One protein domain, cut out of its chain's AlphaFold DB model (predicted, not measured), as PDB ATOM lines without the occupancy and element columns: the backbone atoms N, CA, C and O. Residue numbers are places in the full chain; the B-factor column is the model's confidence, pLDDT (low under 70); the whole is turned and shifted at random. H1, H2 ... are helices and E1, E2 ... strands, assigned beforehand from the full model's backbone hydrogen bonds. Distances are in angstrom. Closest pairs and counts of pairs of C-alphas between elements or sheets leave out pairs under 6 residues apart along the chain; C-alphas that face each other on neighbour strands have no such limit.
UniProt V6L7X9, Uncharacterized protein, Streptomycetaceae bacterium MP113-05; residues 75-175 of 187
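Overview. This is residues 75 to 175 of the 187 residues of an uncharacterized protein of Streptomycetaceae bacterium MP113-05 (UniProt V6L7X9). A strongly twisted sheet of three strands makes the core of three layers, with H3 and short H1 over one face and H2 over the other. The printed part has 101 residues, in the order E1 H1 E2 H2 E3 H3, with the sheet E1 E2 E3 antiparallel. The class is mixed; the whole is compact, radius of gyration of the C-alphas 12.7 A, spans 37 by 29 by 24 A.

Along the chain. Find C-alpha 77 at (28.599, -34.846, -34.384); E1, residues 77 to 84, runs 22.4 A from there. Next come H1, 93 to 97, E2, 107 to 113, H2, 116 to 127, and E3, 145 to 151. H3, 153 to 164, ends at (35.572, -36.640, -40.128).

Arrangement. Look for N 79 and O 111 between E1 and E2, and N 110 and O 149 between E2 and E3, each 2.8 A. H3 is over E2 and E3; its closest C-alphas to E2 are Ala 156 and Ala 110, 5.2 A. In each helix every O i to N i+4 pair is within hydrogen-bond range.

Size, cuts and confidence. The printed part has no cut. The link H2 to E3 is long, 17 residues. Residues 75, 129 and 130 are under pLDDT 70.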
ATOM      1  N   THR A  75      27.472 -28.752 -32.619       64.81
ATOM      2  CA  THR A  75      28.221 -29.433 -33.669       64.81
ATOM      3  C   THR A  75      27.400 -30.620 -34.128       64.81
ATOM      4  O   THR A  75      27.043 -31.468 -33.313       64.81
ATOM      5  N   ASP A  76      27.205 -30.716 -35.436       75.44
ATOM      6  CA  ASP A  76      26.781 -31.924 -36.126       75.44
ATOM      7  C   ASP A  76      27.817 -33.049 -35.911       75.44
ATOM      8  O   ASP A  76      28.759 -33.248 -36.690       75.44
ATOM      9  N   ARG A  77      27.686 -33.777 -34.801       90.31
ATOM     10  CA  ARG A  77      28.599 -34.846 -34.384       90.31
ATOM     11  C   ARG A  77      28.309 -36.114 -35.168       90.31
ATOM     12  O   ARG A  77      27.166 -36.426 -35.476       90.31
ATOM     13  N   VAL A  78      29.349 -36.897 -35.440       94.81
ATOM     14  CA  VAL A  78      29.194 -38.228 -36.038       94.81
ATOM     15  C   VAL A  78      29.233 -39.284 -34.946       94.81
ATOM     16  O   VAL A  78      30.174 -39.331 -34.152       94.81
ATOM     17  N   PHE A  79      28.237 -40.160 -34.952       95.62
ATOM     18  CA  PHE A  79      28.107 -41.292 -34.050       95.62
ATOM     19  C   PHE A  79      28.073 -42.606 -34.831       95.62
ATOM     20  O   PHE A  79      27.551 -42.671 -35.947       95.62
ATOM     21  N   LEU A  80      28.602 -43.665 -34.216       97.31
ATOM     22  CA  LEU A  80      28.418 -45.038 -34.674       97.31
ATOM     23  C   LEU A  80      27.426 -45.758 -33.762       97.31
ATOM     24  O   LEU A  80      27.619 -45.815 -32.550       97.31
ATOM     25  N   VAL A  81      26.369 -46.314 -34.350       96.12
ATOM     26  CA  VAL A  81      25.317 -47.048 -33.636       96.12
ATOM     27  C   VAL A  81      25.301 -48.495 -34.120       96.12
ATOM     28  O   VAL A  81      25.158 -48.760 -35.318       96.12
ATOM     29  N   GLN A  82      25.446 -49.435 -33.189       95.56
ATOM     30  CA  GLN A  82      25.474 -50.867 -33.480       95.56
ATOM     31  C   GLN A  82      24.099 -51.492 -33.251       95.56
ATOM     32  O   GLN A  82      23.494 -51.332 -32.194       95.56
ATOM     33  N   ASN A  83      23.630 -52.255 -34.229       92.75
ATOM     34  CA  ASN A  83      22.450 -53.097 -34.129       92.75
ATOM     35  C   ASN A  83      22.878 -54.570 -34.202       92.75
ATOM     36  O   ASN A  83      23.137 -55.109 -35.282       92.75
ATOM     37  N   HIS A  84      22.980 -55.206 -33.036       89.75
ATOM     38  CA  HIS A  84      23.364 -56.607 -32.885       89.75
ATOM     39  C   HIS A  84      22.526 -57.248 -31.776       89.75
ATOM     40  O   HIS A  84      22.761 -56.985 -30.598       89.75
ATOM     41  N   GLU A  85      21.511 -58.034 -32.159       87.38
ATOM     42  CA  GLU A  85      20.413 -58.556 -31.310       87.38
ATOM     43  C   GLU A  85      19.513 -57.471 -30.688       87.38
ATOM     44  O   GLU A  85      18.298 -57.637 -30.587       87.38
ATOM     45  N   ARG A  86      20.108 -56.340 -30.312       89.25
ATOM     46  CA  ARG A  86      19.486 -55.103 -29.860       89.25
ATOM     47  C   ARG A  86      20.261 -53.906 -30.408       89.25
ATOM     48  O   ARG A  86      21.435 -54.016 -30.764       89.25
ATOM     49  N   LEU A  87      19.610 -52.750 -30.406       90.19
ATOM     50  CA  LEU A  87      20.270 -51.485 -30.693       90.19
ATOM     51  C   LEU A  87      21.072 -51.042 -29.465       90.19
ATOM     52  O   LEU A  87      20.504 -50.899 -28.382       90.19
ATOM     53  N   LEU A  88      22.378 -50.857 -29.624       91.44
ATOM     54  CA  LEU A  88      23.251 -50.336 -28.576       91.44
ATOM     55  C   LEU A  88      23.301 -48.805 -28.623       91.44
ATOM     56  O   LEU A  88      23.043 -48.222 -29.681       91.44
ATOM     57  N   PRO A  89      23.628 -48.141 -27.499       91.75
ATOM     58  CA  PRO A  89      23.782 -46.696 -27.489       91.75
ATOM     59  C   PRO A  89      24.881 -46.221 -28.458       91.75
ATOM     60  O   PRO A  89      25.784 -46.992 -28.803       91.75
ATOM     61  N   PRO A  90      24.827 -44.958 -28.908       93.75
ATOM     62  CA  PRO A  90      25.808 -44.426 -29.844       93.75
ATOM     63  C   PRO A  90      27.208 -44.344 -29.230       93.75
ATOM     64  O   PRO A  90      27.375 -43.970 -28.070       93.75
ATOM     65  N   MET A  91      28.221 -44.645 -30.034       94.06
ATOM     66  CA  MET A  91      29.635 -44.490 -29.695       94.06
ATOM     67  C   MET A  91      30.269 -43.374 -30.525       94.06
ATOM     68  O   MET A  91      29.868 -43.118 -31.666       94.06
ATOM     69  N   ARG A  92      31.346 -42.774 -30.008       93.31
ATOM     70  CA  ARG A  92      32.269 -41.999 -30.849       93.31
ATOM     71  C   ARG A  92      32.975 -42.916 -31.850       93.31
ATOM     72  O   ARG A  92      33.395 -44.011 -31.468       93.31
ATOM     73  N   PRO A  93      33.231 -42.455 -33.088       95.81
ATOM     74  CA  PRO A  93      33.928 -43.263 -34.083       95.81
ATOM     75  C   PRO A  93      35.314 -43.738 -33.625       95.81
ATOM     76  O   PRO A  93      35.681 -44.875 -33.892       95.81
ATOM     77  N   ALA A  94      36.052 -42.919 -32.865       94.62
ATOM     78  CA  ALA A  94      37.352 -43.293 -32.294       94.62
ATOM     79  C   ALA A  94      37.270 -44.453 -31.281       94.62
ATOM     80  O   ALA A  94      38.160 -45.301 -31.239       94.62
ATOM     81  N   VAL A  95      36.198 -44.513 -30.487       93.06
ATOM     82  CA  VAL A  95      35.965 -45.590 -29.513       93.06
ATOM     83  C   VAL A  95      35.559 -46.873 -30.232       93.06
ATOM     84  O   VAL A  95      36.140 -47.927 -29.990       93.06
ATOM     85  N   ALA A  96      34.625 -46.777 -31.180       95.25
ATOM     86  CA  ALA A  96      34.224 -47.906 -32.017       95.25
ATOM     87  C   ALA A  96      35.403 -48.466 -32.843       95.25
ATOM     88  O   ALA A  96      35.542 -49.680 -32.991       95.25
ATOM     89  N   ALA A  97      36.308 -47.600 -33.319       96.56
ATOM     90  CA  ALA A  97      37.563 -47.989 -33.971       96.56
ATOM     91  C   ALA A  97      38.482 -48.840 -33.063       96.56
ATOM     92  O   ALA A  97      39.271 -49.643 -33.555       96.56
ATOM     93  N   GLY A  98      38.379 -48.672 -31.739       94.19
ATOM     94  CA  GLY A  98      39.175 -49.378 -30.733       94.19
ATOM     95  C   GLY A  98      38.571 -50.682 -30.205       94.19
ATOM     96  O   GLY A  98      39.217 -51.341 -29.391       94.19
ATOM     97  N   LEU A  99      37.363 -51.066 -30.638       93.31
ATOM     98  CA  LEU A  99      36.713 -52.304 -30.186       93.31
ATOM     99  C   LEU A  99      37.486 -53.553 -30.635       93.31
ATOM    100  O   LEU A  99      38.043 -53.535 -31.735       93.31
ATOM    101  N   PRO A 100      37.494 -54.643 -29.850       91.94
ATOM    102  CA  PRO A 100      38.025 -55.929 -30.294       91.94
ATOM    103  C   PRO A 100      37.130 -56.553 -31.381       91.94
ATOM    104  O   PRO A 100      35.955 -56.210 -31.504       91.94
ATOM    105  N   ASP A 101      37.687 -57.450 -32.201       92.44
ATOM    106  CA  ASP A 101      37.011 -57.968 -33.403       92.44
ATOM    107  C   ASP A 101      35.711 -58.733 -33.112       92.44
ATOM    108  O   ASP A 101      34.761 -58.665 -33.893       92.44
ATOM    109  N   ASP A 102      35.641 -59.425 -31.977       92.50
ATOM    110  CA  ASP A 102      34.458 -60.159 -31.525       92.50
ATOM    111  C   ASP A 102      33.293 -59.240 -31.123       92.50
ATOM    112  O   ASP A 102      32.136 -59.654 -31.182       92.50
ATOM    113  N   GLU A 103      33.568 -57.972 -30.806       91.81
ATOM    114  CA  GLU A 103      32.553 -56.957 -30.497       91.81
ATOM    115  C   GLU A 103      32.075 -56.175 -31.737       91.81
ATOM    116  O   GLU A 103      31.115 -55.409 -31.652       91.81
ATOM    117  N   ARG A 104      32.683 -56.378 -32.916       94.81
ATOM    118  CA  ARG A 104      32.357 -55.641 -34.160       94.81
ATOM    119  C   ARG A 104      31.204 -56.246 -34.969       94.81
ATOM    120  O   ARG A 104      30.906 -55.792 -36.072       94.81
ATOM    121  N   VAL A 105      30.537 -57.261 -34.431       94.38
ATOM    122  CA  VAL A 105      29.460 -58.018 -35.088       94.38
ATOM    123  C   VAL A 105      28.173 -57.204 -35.310       94.38
ATOM    124  O   VAL A 105      27.928 -56.196 -34.657       94.38
ATOM    125  N   GLY A 106      27.306 -57.650 -36.222       94.50
ATOM    126  CA  GLY A 106      26.013 -57.007 -36.498       94.50
ATOM    127  C   GLY A 106      26.065 -55.868 -37.521       94.50
ATOM    128  O   GLY A 106      27.018 -55.748 -38.291       94.50
ATOM    129  N   VAL A 107      24.994 -55.069 -37.566       96.38
ATOM    130  CA  VAL A 107      24.843 -53.958 -38.518       96.38
ATOM    131  C   VAL A 107      25.193 -52.644 -37.839       96.38
ATOM    132  O   VAL A 107      24.597 -52.276 -36.829       96.38
ATOM    133  N   TRP A 108      26.117 -51.901 -38.426       97.75
ATOM    134  CA  TRP A 108      26.564 -50.602 -37.947       97.75
ATOM    135  C   TRP A 108      25.962 -49.475 -38.773       97.75
ATOM    136  O   TRP A 108      25.785 -49.610 -39.983       97.75
ATOM    137  N   HIS A 109      25.655 -48.363 -38.113       97.56
ATOM    138  CA  HIS A 109      25.105 -47.157 -38.721       97.56
ATOM    139  C   HIS A 109      26.004 -45.979 -38.360       97.56
ATOM    140  O   HIS A 109      26.282 -45.760 -37.182       97.56
ATOM    141  N   ALA A 110      26.442 -45.229 -39.365       97.88
ATOM    142  CA  ALA A 110      27.118 -43.954 -39.200       97.88
ATOM    143  C   ALA A 110      26.102 -42.832 -39.396       97.88
ATOM    144  O   ALA A 110      25.526 -42.693 -40.477       97.88
ATOM    145  N   VAL A 111      25.875 -42.058 -38.340       96.75
ATOM    146  CA  VAL A 111      24.849 -41.013 -38.304       96.75
ATOM    147  C   VAL A 111      25.480 -39.717 -37.832       96.75
ATOM    148  O   VAL A 111      26.184 -39.705 -36.822       96.75
ATOM    149  N   ARG A 112      25.223 -38.632 -38.556       95.81
ATOM    150  CA  ARG A 112      25.511 -37.275 -38.109       95.81
ATOM    151  C   ARG A 112      24.264 -36.693 -37.444       95.81
ATOM    152  O   ARG A 112      23.179 -36.771 -38.018       95.81
ATOM    153  N   ALA A 113      24.420 -36.164 -36.237       92.75
ATOM    154  CA  ALA A 113      23.360 -35.542 -35.451       92.75
ATOM    155  C   ALA A 113      23.951 -34.618 -34.374       92.75
ATOM    156  O   ALA A 113      25.113 -34.769 -33.993       92.75
ATOM    157  N   ASP A 114      23.135 -33.726 -33.818       87.88
ATOM    158  CA  ASP A 114      23.542 -32.862 -32.703       87.88
ATOM    159  C   ASP A 114      23.803 -33.670 -31.420       87.88
ATOM    160  O   ASP A 114      24.809 -33.488 -30.724       87.88
ATOM    161  N   PHE A 115      22.897 -34.609 -31.115       87.38
ATOM    162  CA  PHE A 115      22.898 -35.363 -29.863       87.38
ATOM    163  C   PHE A 115      22.912 -36.884 -30.091       87.38
ATOM    164  O   PHE A 115      22.337 -37.381 -31.065       87.38
ATOM    165  N   PRO A 116      23.509 -37.663 -29.165       90.06
ATOM    166  CA  PRO A 116      23.481 -39.122 -29.254       90.06
ATOM    167  C   PRO A 116      22.042 -39.673 -29.215       90.06
ATOM    168  O   PRO A 116      21.729 -40.633 -29.921       90.06
ATOM    169  N   ASP A 117      21.143 -39.040 -28.454       89.38
ATOM    170  CA  ASP A 117      19.722 -39.416 -28.380       89.38
ATOM    171  C   ASP A 117      19.062 -39.386 -29.767       89.38
ATOM    172  O   ASP A 117      18.330 -40.311 -30.126       89.38
ATOM    173  N   ASP A 118      19.371 -38.369 -30.577       90.75
ATOM    174  CA  ASP A 118      18.811 -38.201 -31.919       90.75
ATOM    175  C   ASP A 118      19.337 -39.268 -32.880       90.75
ATOM    176  O   ASP A 118      18.561 -39.863 -33.630       90.75
ATOM    177  N   ALA A 119      20.637 -39.578 -32.817       93.19
ATOM    178  CA  ALA A 119      21.230 -40.658 -33.603       93.19
ATOM    179  C   ALA A 119      20.614 -42.022 -33.245       93.19
ATOM    180  O   ALA A 119      20.253 -42.802 -34.129       93.19
ATOM    181  N   PHE A 120      20.442 -42.305 -31.950       92.50
ATOM    182  CA  PHE A 120      19.817 -43.543 -31.482       92.50
ATOM    183  C   PHE A 120      18.347 -43.635 -31.906       92.50
ATOM    184  O   PHE A 120      17.908 -44.657 -32.445       92.50
ATOM    185  N   ALA A 121      17.578 -42.563 -31.689       91.06
ATOM    186  CA  ALA A 121      16.172 -42.491 -32.060       91.06
ATOM    187  C   ALA A 121      15.980 -42.643 -33.572       91.06
ATOM    188  O   ALA A 121      15.090 -43.390 -33.986       91.06
ATOM    189  N   HIS A 122      16.845 -42.017 -34.375       93.38
ATOM    190  CA  HIS A 122      16.854 -42.161 -35.824       93.38
ATOM    191  C   HIS A 122      17.028 -43.627 -36.234       93.38
ATOM    192  O   HIS A 122      16.161 -44.170 -36.913       93.38
ATOM    193  N   VAL A 123      18.097 -44.303 -35.792       93.38
ATOM    194  CA  VAL A 123      18.379 -45.690 -36.217       93.38
ATOM    195  C   VAL A 123      17.270 -46.645 -35.782       93.38
ATOM    196  O   VAL A 123      16.853 -47.513 -36.552       93.38
ATOM    197  N   ARG A 124      16.733 -46.455 -34.572       90.81
ATOM    198  CA  ARG A 124      15.573 -47.214 -34.095       90.81
ATOM    199  C   ARG A 124      14.362 -47.010 -35.006       90.81
ATOM    200  O   ARG A 124      13.700 -47.981 -35.365       90.81
ATOM    201  N   GLY A 125      14.079 -45.762 -35.369       88.12
ATOM    202  CA  GLY A 125      12.971 -45.397 -36.244       88.12
ATOM    203  C   GLY A 125      13.142 -45.899 -37.677       88.12
ATOM    204  O   GLY A 125      12.168 -46.320 -38.283       88.12
ATOM    205  N   SER A 126      14.362 -45.942 -38.212       86.88
ATOM    206  CA  SER A 126      14.628 -46.413 -39.580       86.88
ATOM    207  C   SER A 126      14.384 -47.918 -39.762       86.88
ATOM    208  O   SER A 126      14.107 -48.372 -40.873       86.88
ATOM    209  N   GLY A 127      14.445 -48.699 -38.676       78.31
ATOM    210  CA  GLY A 127      14.043 -50.110 -38.671       78.31
ATOM    211  C   GLY A 127      12.524 -50.320 -38.706       78.31
ATOM    212  O   GLY A 127      12.057 -51.363 -39.168       78.31
ATOM    213  N   ASP A 128      11.749 -49.328 -38.265       75.50
ATOM    214  CA  ASP A 128      10.289 -49.341 -38.282       75.50
ATOM    215  C   ASP A 128       9.769 -48.535 -39.479       75.50
ATOM    216  O   ASP A 128       9.710 -47.306 -39.471       75.50
ATOM    217  N   ARG A 129       9.332 -49.239 -40.531       62.16
ATOM    218  CA  ARG A 129       8.835 -48.615 -41.774       62.16
ATOM    219  C   ARG A 129       7.671 -47.640 -41.558       62.16
ATOM    220  O   ARG A 129       7.389 -46.854 -42.460       62.16
ATOM    221  N   SER A 130       6.992 -47.687 -40.411       64.88
ATOM    222  CA  SER A 130       5.903 -46.765 -40.078       64.88
ATOM    223  C   SER A 130       6.377 -45.417 -39.521       64.88
ATOM    224  O   SER A 130       5.633 -44.441 -39.596       64.88
ATOM    225  N   ALA A 131       7.617 -45.327 -39.028       72.00
ATOM    226  CA  ALA A 131       8.135 -44.134 -38.359       72.00
ATOM    227  C   ALA A 131       8.667 -43.057 -39.328       72.00
ATOM    228  O   ALA A 131       8.964 -41.943 -38.906       72.00
ATOM    229  N   GLY A 132       8.789 -43.361 -40.627       76.38
ATOM    230  CA  GLY A 132       9.131 -42.377 -41.665       76.38
ATOM    231  C   GLY A 132      10.577 -41.864 -41.642       76.38
ATOM    232  O   GLY A 132      10.903 -40.952 -42.404       76.38
ATOM    233  N   HIS A 133      11.448 -42.438 -40.809       86.75
ATOM    234  CA  HIS A 133      12.873 -42.116 -40.806       86.75
ATOM    235  C   HIS A 133      13.581 -42.684 -42.044       86.75
ATOM    236  O   HIS A 133      13.215 -43.734 -42.579       86.75
ATOM    237  N   ALA A 134      14.597 -41.966 -42.524       80.38
ATOM    238  CA  ALA A 134      15.352 -42.377 -43.698       80.38
ATOM    239  C   ALA A 134      16.184 -43.638 -43.410       80.38
ATOM    240  O   ALA A 134      17.096 -43.629 -42.595       80.38
ATOM    241  N   GLY A 135      15.909 -44.721 -44.141       80.44
ATOM    242  CA  GLY A 135      16.718 -45.949 -44.109       80.44
ATOM    243  C   GLY A 135      17.866 -45.974 -45.126       80.44
ATOM    244  O   GLY A 135      18.394 -47.042 -45.419       80.44
ATOM    245  N   ARG A 136      18.201 -44.835 -45.741       86.88
ATOM    246  CA  ARG A 136      19.235 -44.709 -46.780       86.88
ATOM    247  C   ARG A 136      20.136 -43.508 -46.487       86.88
ATOM    248  O   ARG A 136      19.660 -42.608 -45.801       86.88
ATOM    249  N   PRO A 137      21.367 -43.463 -47.030       93.44
ATOM    250  CA  PRO A 137      22.253 -42.326 -46.832       93.44
ATOM    251  C   PRO A 137      21.634 -40.993 -47.275       93.44
ATOM    252  O   PRO A 137      20.883 -40.953 -48.257       93.44
ATOM    253  N   GLY A 138      21.988 -39.926 -46.563       93.00
ATOM    254  CA  GLY A 138      21.491 -38.562 -46.722       93.00
ATOM    255  C   GLY A 138      20.603 -38.093 -45.566       93.00
ATOM    256  O   GLY A 138      20.385 -38.809 -44.583       93.00
ATOM    257  N   ASP A 139      20.092 -36.873 -45.709       93.75
ATOM    258  CA  ASP A 139      19.272 -36.214 -44.694       93.75
ATOM    259  C   ASP A 139      17.947 -36.941 -44.456       93.75
ATOM    260  O   ASP A 139      17.233 -37.351 -45.383       93.75
ATOM    261  N   CYS A 140      17.582 -37.061 -43.185       92.62
ATOM    262  CA  CYS A 140      16.288 -37.570 -42.784       92.62
ATOM    263  C   CYS A 140      15.229 -36.465 -42.861       92.62
ATOM    264  O   CYS A 140      15.356 -35.411 -42.252       92.62
ATOM    265  N   SER A 141      14.109 -36.724 -43.534       89.19
ATOM    266  CA  SER A 141      12.990 -35.772 -43.571       89.19
ATOM    267  C   SER A 141      12.179 -35.715 -42.270       89.19
ATOM    268  O   SER A 141      11.356 -34.819 -42.109       89.19
ATOM    269  N   ALA A 142      12.353 -36.694 -41.376       88.75
ATOM    270  CA  ALA A 142      11.574 -36.833 -40.143       88.75
ATOM    271  C   ALA A 142      12.299 -36.318 -38.885       88.75
ATOM    272  O   ALA A 142      11.666 -36.147 -37.847       88.75
ATOM    273  N   CYS A 143      13.614 -36.093 -38.948       90.75
ATOM    274  CA  CYS A 143      14.415 -35.603 -37.825       90.75
ATOM    275  C   CYS A 143      15.701 -34.935 -38.322       90.75
ATOM    276  O   CYS A 143      16.123 -35.197 -39.444       90.75
ATOM    277  N   SER A 144      16.360 -34.149 -37.472       89.12
ATOM    278  CA  SER A 144      17.641 -33.485 -37.762       89.12
ATOM    279  C   SER A 144      18.836 -34.450 -37.702       89.12
ATOM    280  O   SER A 144      19.783 -34.237 -36.956       89.12
ATOM    281  N   ALA A 145      18.766 -35.558 -38.439       93.25
ATOM    282  CA  ALA A 145      19.855 -36.522 -38.547       93.25
ATOM    283  C   ALA A 145      20.162 -36.820 -40.016       93.25
ATOM    284  O   ALA A 145      19.247 -36.957 -40.831       93.25
ATOM    285  N   GLU A 146      21.440 -36.985 -40.329       95.50
ATOM    286  CA  GLU A 146      21.933 -37.405 -41.639       95.50
ATOM    287  C   GLU A 146      22.531 -38.811 -41.519       95.50
ATOM    288  O   GLU A 146      23.392 -39.079 -40.677       95.50
ATOM    289  N   VAL A 147      22.097 -39.731 -42.381       96.56
ATOM    290  CA  VAL A 147      22.708 -41.060 -42.480       96.56
ATOM    291  C   VAL A 147      23.926 -40.963 -43.388       96.56
ATOM    292  O   VAL A 147      23.797 -40.746 -44.589       96.56
ATOM    293  N   LEU A 148      25.115 -41.187 -42.847       97.00
ATOM    294  CA  LEU A 148      26.351 -41.183 -43.634       97.00
ATOM    295  C   LEU A 148      26.565 -42.527 -44.342       97.00
ATOM    296  O   LEU A 148      27.099 -42.589 -45.448       97.00
ATOM    297  N   GLY A 149      26.139 -43.618 -43.707       96.44
ATOM    298  CA  GLY A 149      26.246 -44.974 -44.238       96.44
ATOM    299  C   GLY A 149      25.809 -46.024 -43.223       96.44
ATOM    300  O   GLY A 149      25.681 -45.739 -42.033       96.44
ATOM    301  N   PHE A 150      25.576 -47.249 -43.683       96.00
ATOM    302  CA  PHE A 150      25.262 -48.389 -42.823       96.00
ATOM    303  C   PHE A 150      25.706 -49.698 -43.484       96.00
ATOM    304  O   PHE A 150      25.882 -49.745 -44.701       96.00
ATOM    305  N   GLY A 151      25.870 -50.755 -42.692       96.00
ATOM    306  CA  GLY A 151      26.289 -52.069 -43.180       96.00
ATOM    307  C   GLY A 151      27.170 -52.789 -42.170       96.00
ATOM    308  O   GLY A 151      26.887 -52.789 -40.974       96.00
ATOM    309  N   SER A 152      28.242 -53.407 -42.651       97.62
ATOM    310  CA  SER A 152      29.307 -53.945 -41.805       97.62
ATOM    311  C   SER A 152      30.021 -52.844 -41.009       97.62
ATOM    312  O   SER A 152      29.951 -51.657 -41.340       97.62
ATOM    313  N   TYR A 153      30.756 -53.257 -39.975       97.88
ATOM    314  CA  TYR A 153      31.621 -52.377 -39.188       97.88
ATOM    315  C   TYR A 153      32.534 -51.508 -40.067       97.88
ATOM    316  O   TYR A 153      32.537 -50.286 -39.932       97.88
ATOM    317  N   ASP A 154      33.245 -52.117 -41.023       97.88
ATOM    318  CA  ASP A 154      34.179 -51.388 -41.885       97.88
ATOM    319  C   ASP A 154      33.468 -50.399 -42.818       97.88
ATOM    320  O   ASP A 154      34.004 -49.336 -43.120       97.88
ATOM    321  N   GLU A 155      32.265 -50.726 -43.299       98.06
ATOM    322  CA  GLU A 155      31.472 -49.819 -44.139       98.06
ATOM    323  C   GLU A 155      31.028 -48.583 -43.361       98.06
ATOM    324  O   GLU A 155      31.220 -47.460 -43.836       98.06
ATOM    325  N   ALA A 156      30.498 -48.775 -42.152       97.69
ATOM    326  CA  ALA A 156      30.086 -47.672 -41.293       97.69
ATOM    327  C   ALA A 156      31.287 -46.826 -40.836       97.69
ATOM    328  O   ALA A 156      31.226 -45.597 -40.882       97.69
ATOM    329  N   LEU A 157      32.408 -47.457 -40.464       97.88
ATOM    330  CA  LEU A 157      33.614 -46.736 -40.051       97.88
ATOM    331  C   LEU A 157      34.226 -45.941 -41.214       97.88
ATOM    332  O   LEU A 157      34.640 -44.798 -41.018       97.88
ATOM    333  N   ARG A 158      34.225 -46.488 -42.440       98.19
ATOM    334  CA  ARG A 158      34.627 -45.740 -43.645       98.19
ATOM    335  C   ARG A 158      33.714 -44.548 -43.916       98.19
ATOM    336  O   ARG A 158      34.223 -43.485 -44.256       98.19
ATOM    337  N   ALA A 159      32.400 -44.701 -43.758       97.75
ATOM    338  CA  ALA A 159      31.456 -43.594 -43.920       97.75
ATOM    339  C   ALA A 159      31.708 -42.479 -42.889       97.75
ATOM    340  O   ALA A 159      31.756 -41.304 -43.250       97.75
ATOM    341  N   ALA A 160      31.964 -42.838 -41.628       97.19
ATOM    342  CA  ALA A 160      32.349 -41.875 -40.597       97.19
ATOM    343  C   ALA A 160      33.688 -41.185 -40.918       97.19
ATOM    344  O   ALA A 160      33.798 -39.965 -40.796       97.19
ATOM    345  N   ALA A 161      34.692 -41.936 -41.385       97.12
ATOM    346  CA  ALA A 161      35.991 -41.384 -41.770       97.12
ATOM    347  C   ALA A 161      35.901 -40.448 -42.988       97.12
ATOM    348  O   ALA A 161      36.639 -39.472 -43.074       97.12
ATOM    349  N   ALA A 162      34.980 -40.698 -43.921       97.12
ATOM    350  CA  ALA A 162      34.737 -39.788 -45.039       97.12
ATOM    351  C   ALA A 162      34.207 -38.419 -44.571       97.12
ATOM    352  O   ALA A 162      34.509 -37.406 -45.198       97.12
ATOM    353  N   ALA A 163      33.456 -38.381 -43.464       94.12
ATOM    354  CA  ALA A 163      32.906 -37.156 -42.889       94.12
ATOM    355  C   ALA A 163      33.865 -36.436 -41.923       94.12
ATOM    356  O   ALA A 163      33.835 -35.210 -41.847       94.12
ATOM    357  N   LEU A 164      34.689 -37.179 -41.174       93.00
ATOM    358  CA  LEU A 164      35.572 -36.640 -40.128       93.00
ATOM    359  C   LEU A 164      37.052 -36.544 -40.529       93.00
ATOM    360  O   LEU A 164      37.834 -35.895 -39.837       93.00
ATOM    361  N   GLY A 165      37.459 -37.213 -41.607       94.44
ATOM    362  CA  GLY A 165      38.861 -37.521 -41.881       94.44
ATOM    363  C   GLY A 165      39.338 -38.798 -41.165       94.44
ATOM    364  O   GLY A 165      38.528 -39.568 -40.642       94.44
ATOM    365  N   PRO A 166      40.658 -39.072 -41.157       93.94
ATOM    366  CA  PRO A 166      41.219 -40.271 -40.537       93.94
ATOM    367  C   PRO A 166      40.838 -40.400 -39.056       93.94
ATOM    368  O   PRO A 166      41.053 -39.484 -38.266       93.94
ATOM    369  N   ILE A 167      40.307 -41.563 -38.675       95.25
ATOM    370  CA  ILE A 167      39.894 -41.854 -37.299       95.25
ATOM    371  C   ILE A 167      41.016 -42.615 -36.595       95.25
ATOM    372  O   ILE A 167      41.367 -43.726 -36.989       95.25
ATOM    373  N   GLN A 168      41.552 -42.030 -35.525       94.50
ATOM    374  CA  GLN A 168      42.485 -42.710 -34.632       94.50
ATOM    375  C   GLN A 168      41.705 -43.514 -33.588       94.50
ATOM    376  O   GLN A 168      40.870 -42.963 -32.871       94.50
ATOM    377  N   ALA A 169      41.991 -44.812 -33.489       93.88
ATOM    378  CA  ALA A 169      41.385 -45.668 -32.477       93.88
ATOM    379  C   ALA A 169      41.818 -45.255 -31.064       93.88
ATOM    380  O   ALA A 169      43.003 -44.997 -30.825       93.88
ATOM    381  N   VAL A 170      40.860 -45.246 -30.137       89.81
ATOM    382  CA  VAL A 170      41.073 -45.010 -28.707       89.81
ATOM    383  C   VAL A 170      40.590 -46.230 -27.936       89.81
ATOM    384  O   VAL A 170      39.439 -46.641 -28.065       89.81
ATOM    385  N   GLN A 171      41.464 -46.790 -27.100       80.50
ATOM    386  CA  GLN A 171      41.073 -47.783 -26.104       80.50
ATOM    387  C   GLN A 171      40.763 -47.076 -24.790       80.50
ATOM    388  O   GLN A 171      41.643 -46.480 -24.169       80.50
ATOM    389  N   LEU A 172      39.504 -47.152 -24.373       78.12
ATOM    390  CA  LEU A 172      39.071 -46.672 -23.069       78.12
ATOM    391  C   LEU A 172      39.118 -47.816 -22.051       78.12
ATOM    392  O   LEU A 172      38.886 -48.973 -22.414       78.12
ATOM    393  N   PRO A 173      39.387 -47.528 -20.767       75.38
ATOM    394  CA  PRO A 173      39.206 -48.523 -19.723       75.38
ATOM    395  C   PRO A 173      37.736 -48.961 -19.696       75.38
ATOM    396  O   PRO A 173      36.831 -48.125 -19.754       75.38
ATOM    397  N   SER A 174      37.495 -50.268 -19.591       78.94
ATOM    398  CA  SER A 174      36.143 -50.826 -19.504       78.94
ATOM    399  C   SER A 174      35.555 -50.560 -18.117       78.94
ATOM    400  O   SER A 174      35.689 -51.379 -17.207       78.94
ATOM    401  N   VAL A 175      34.907 -49.406 -17.951       77.38
ATOM    402  CA  VAL A 175      34.224 -49.018 -16.714       77.38
ATOM    403  C   VAL A 175      32.734 -48.924 -16.997       77.38
ATOM    404  O   VAL A 175      32.306 -48.154 -17.854       77.38
TER     405      VAL A 175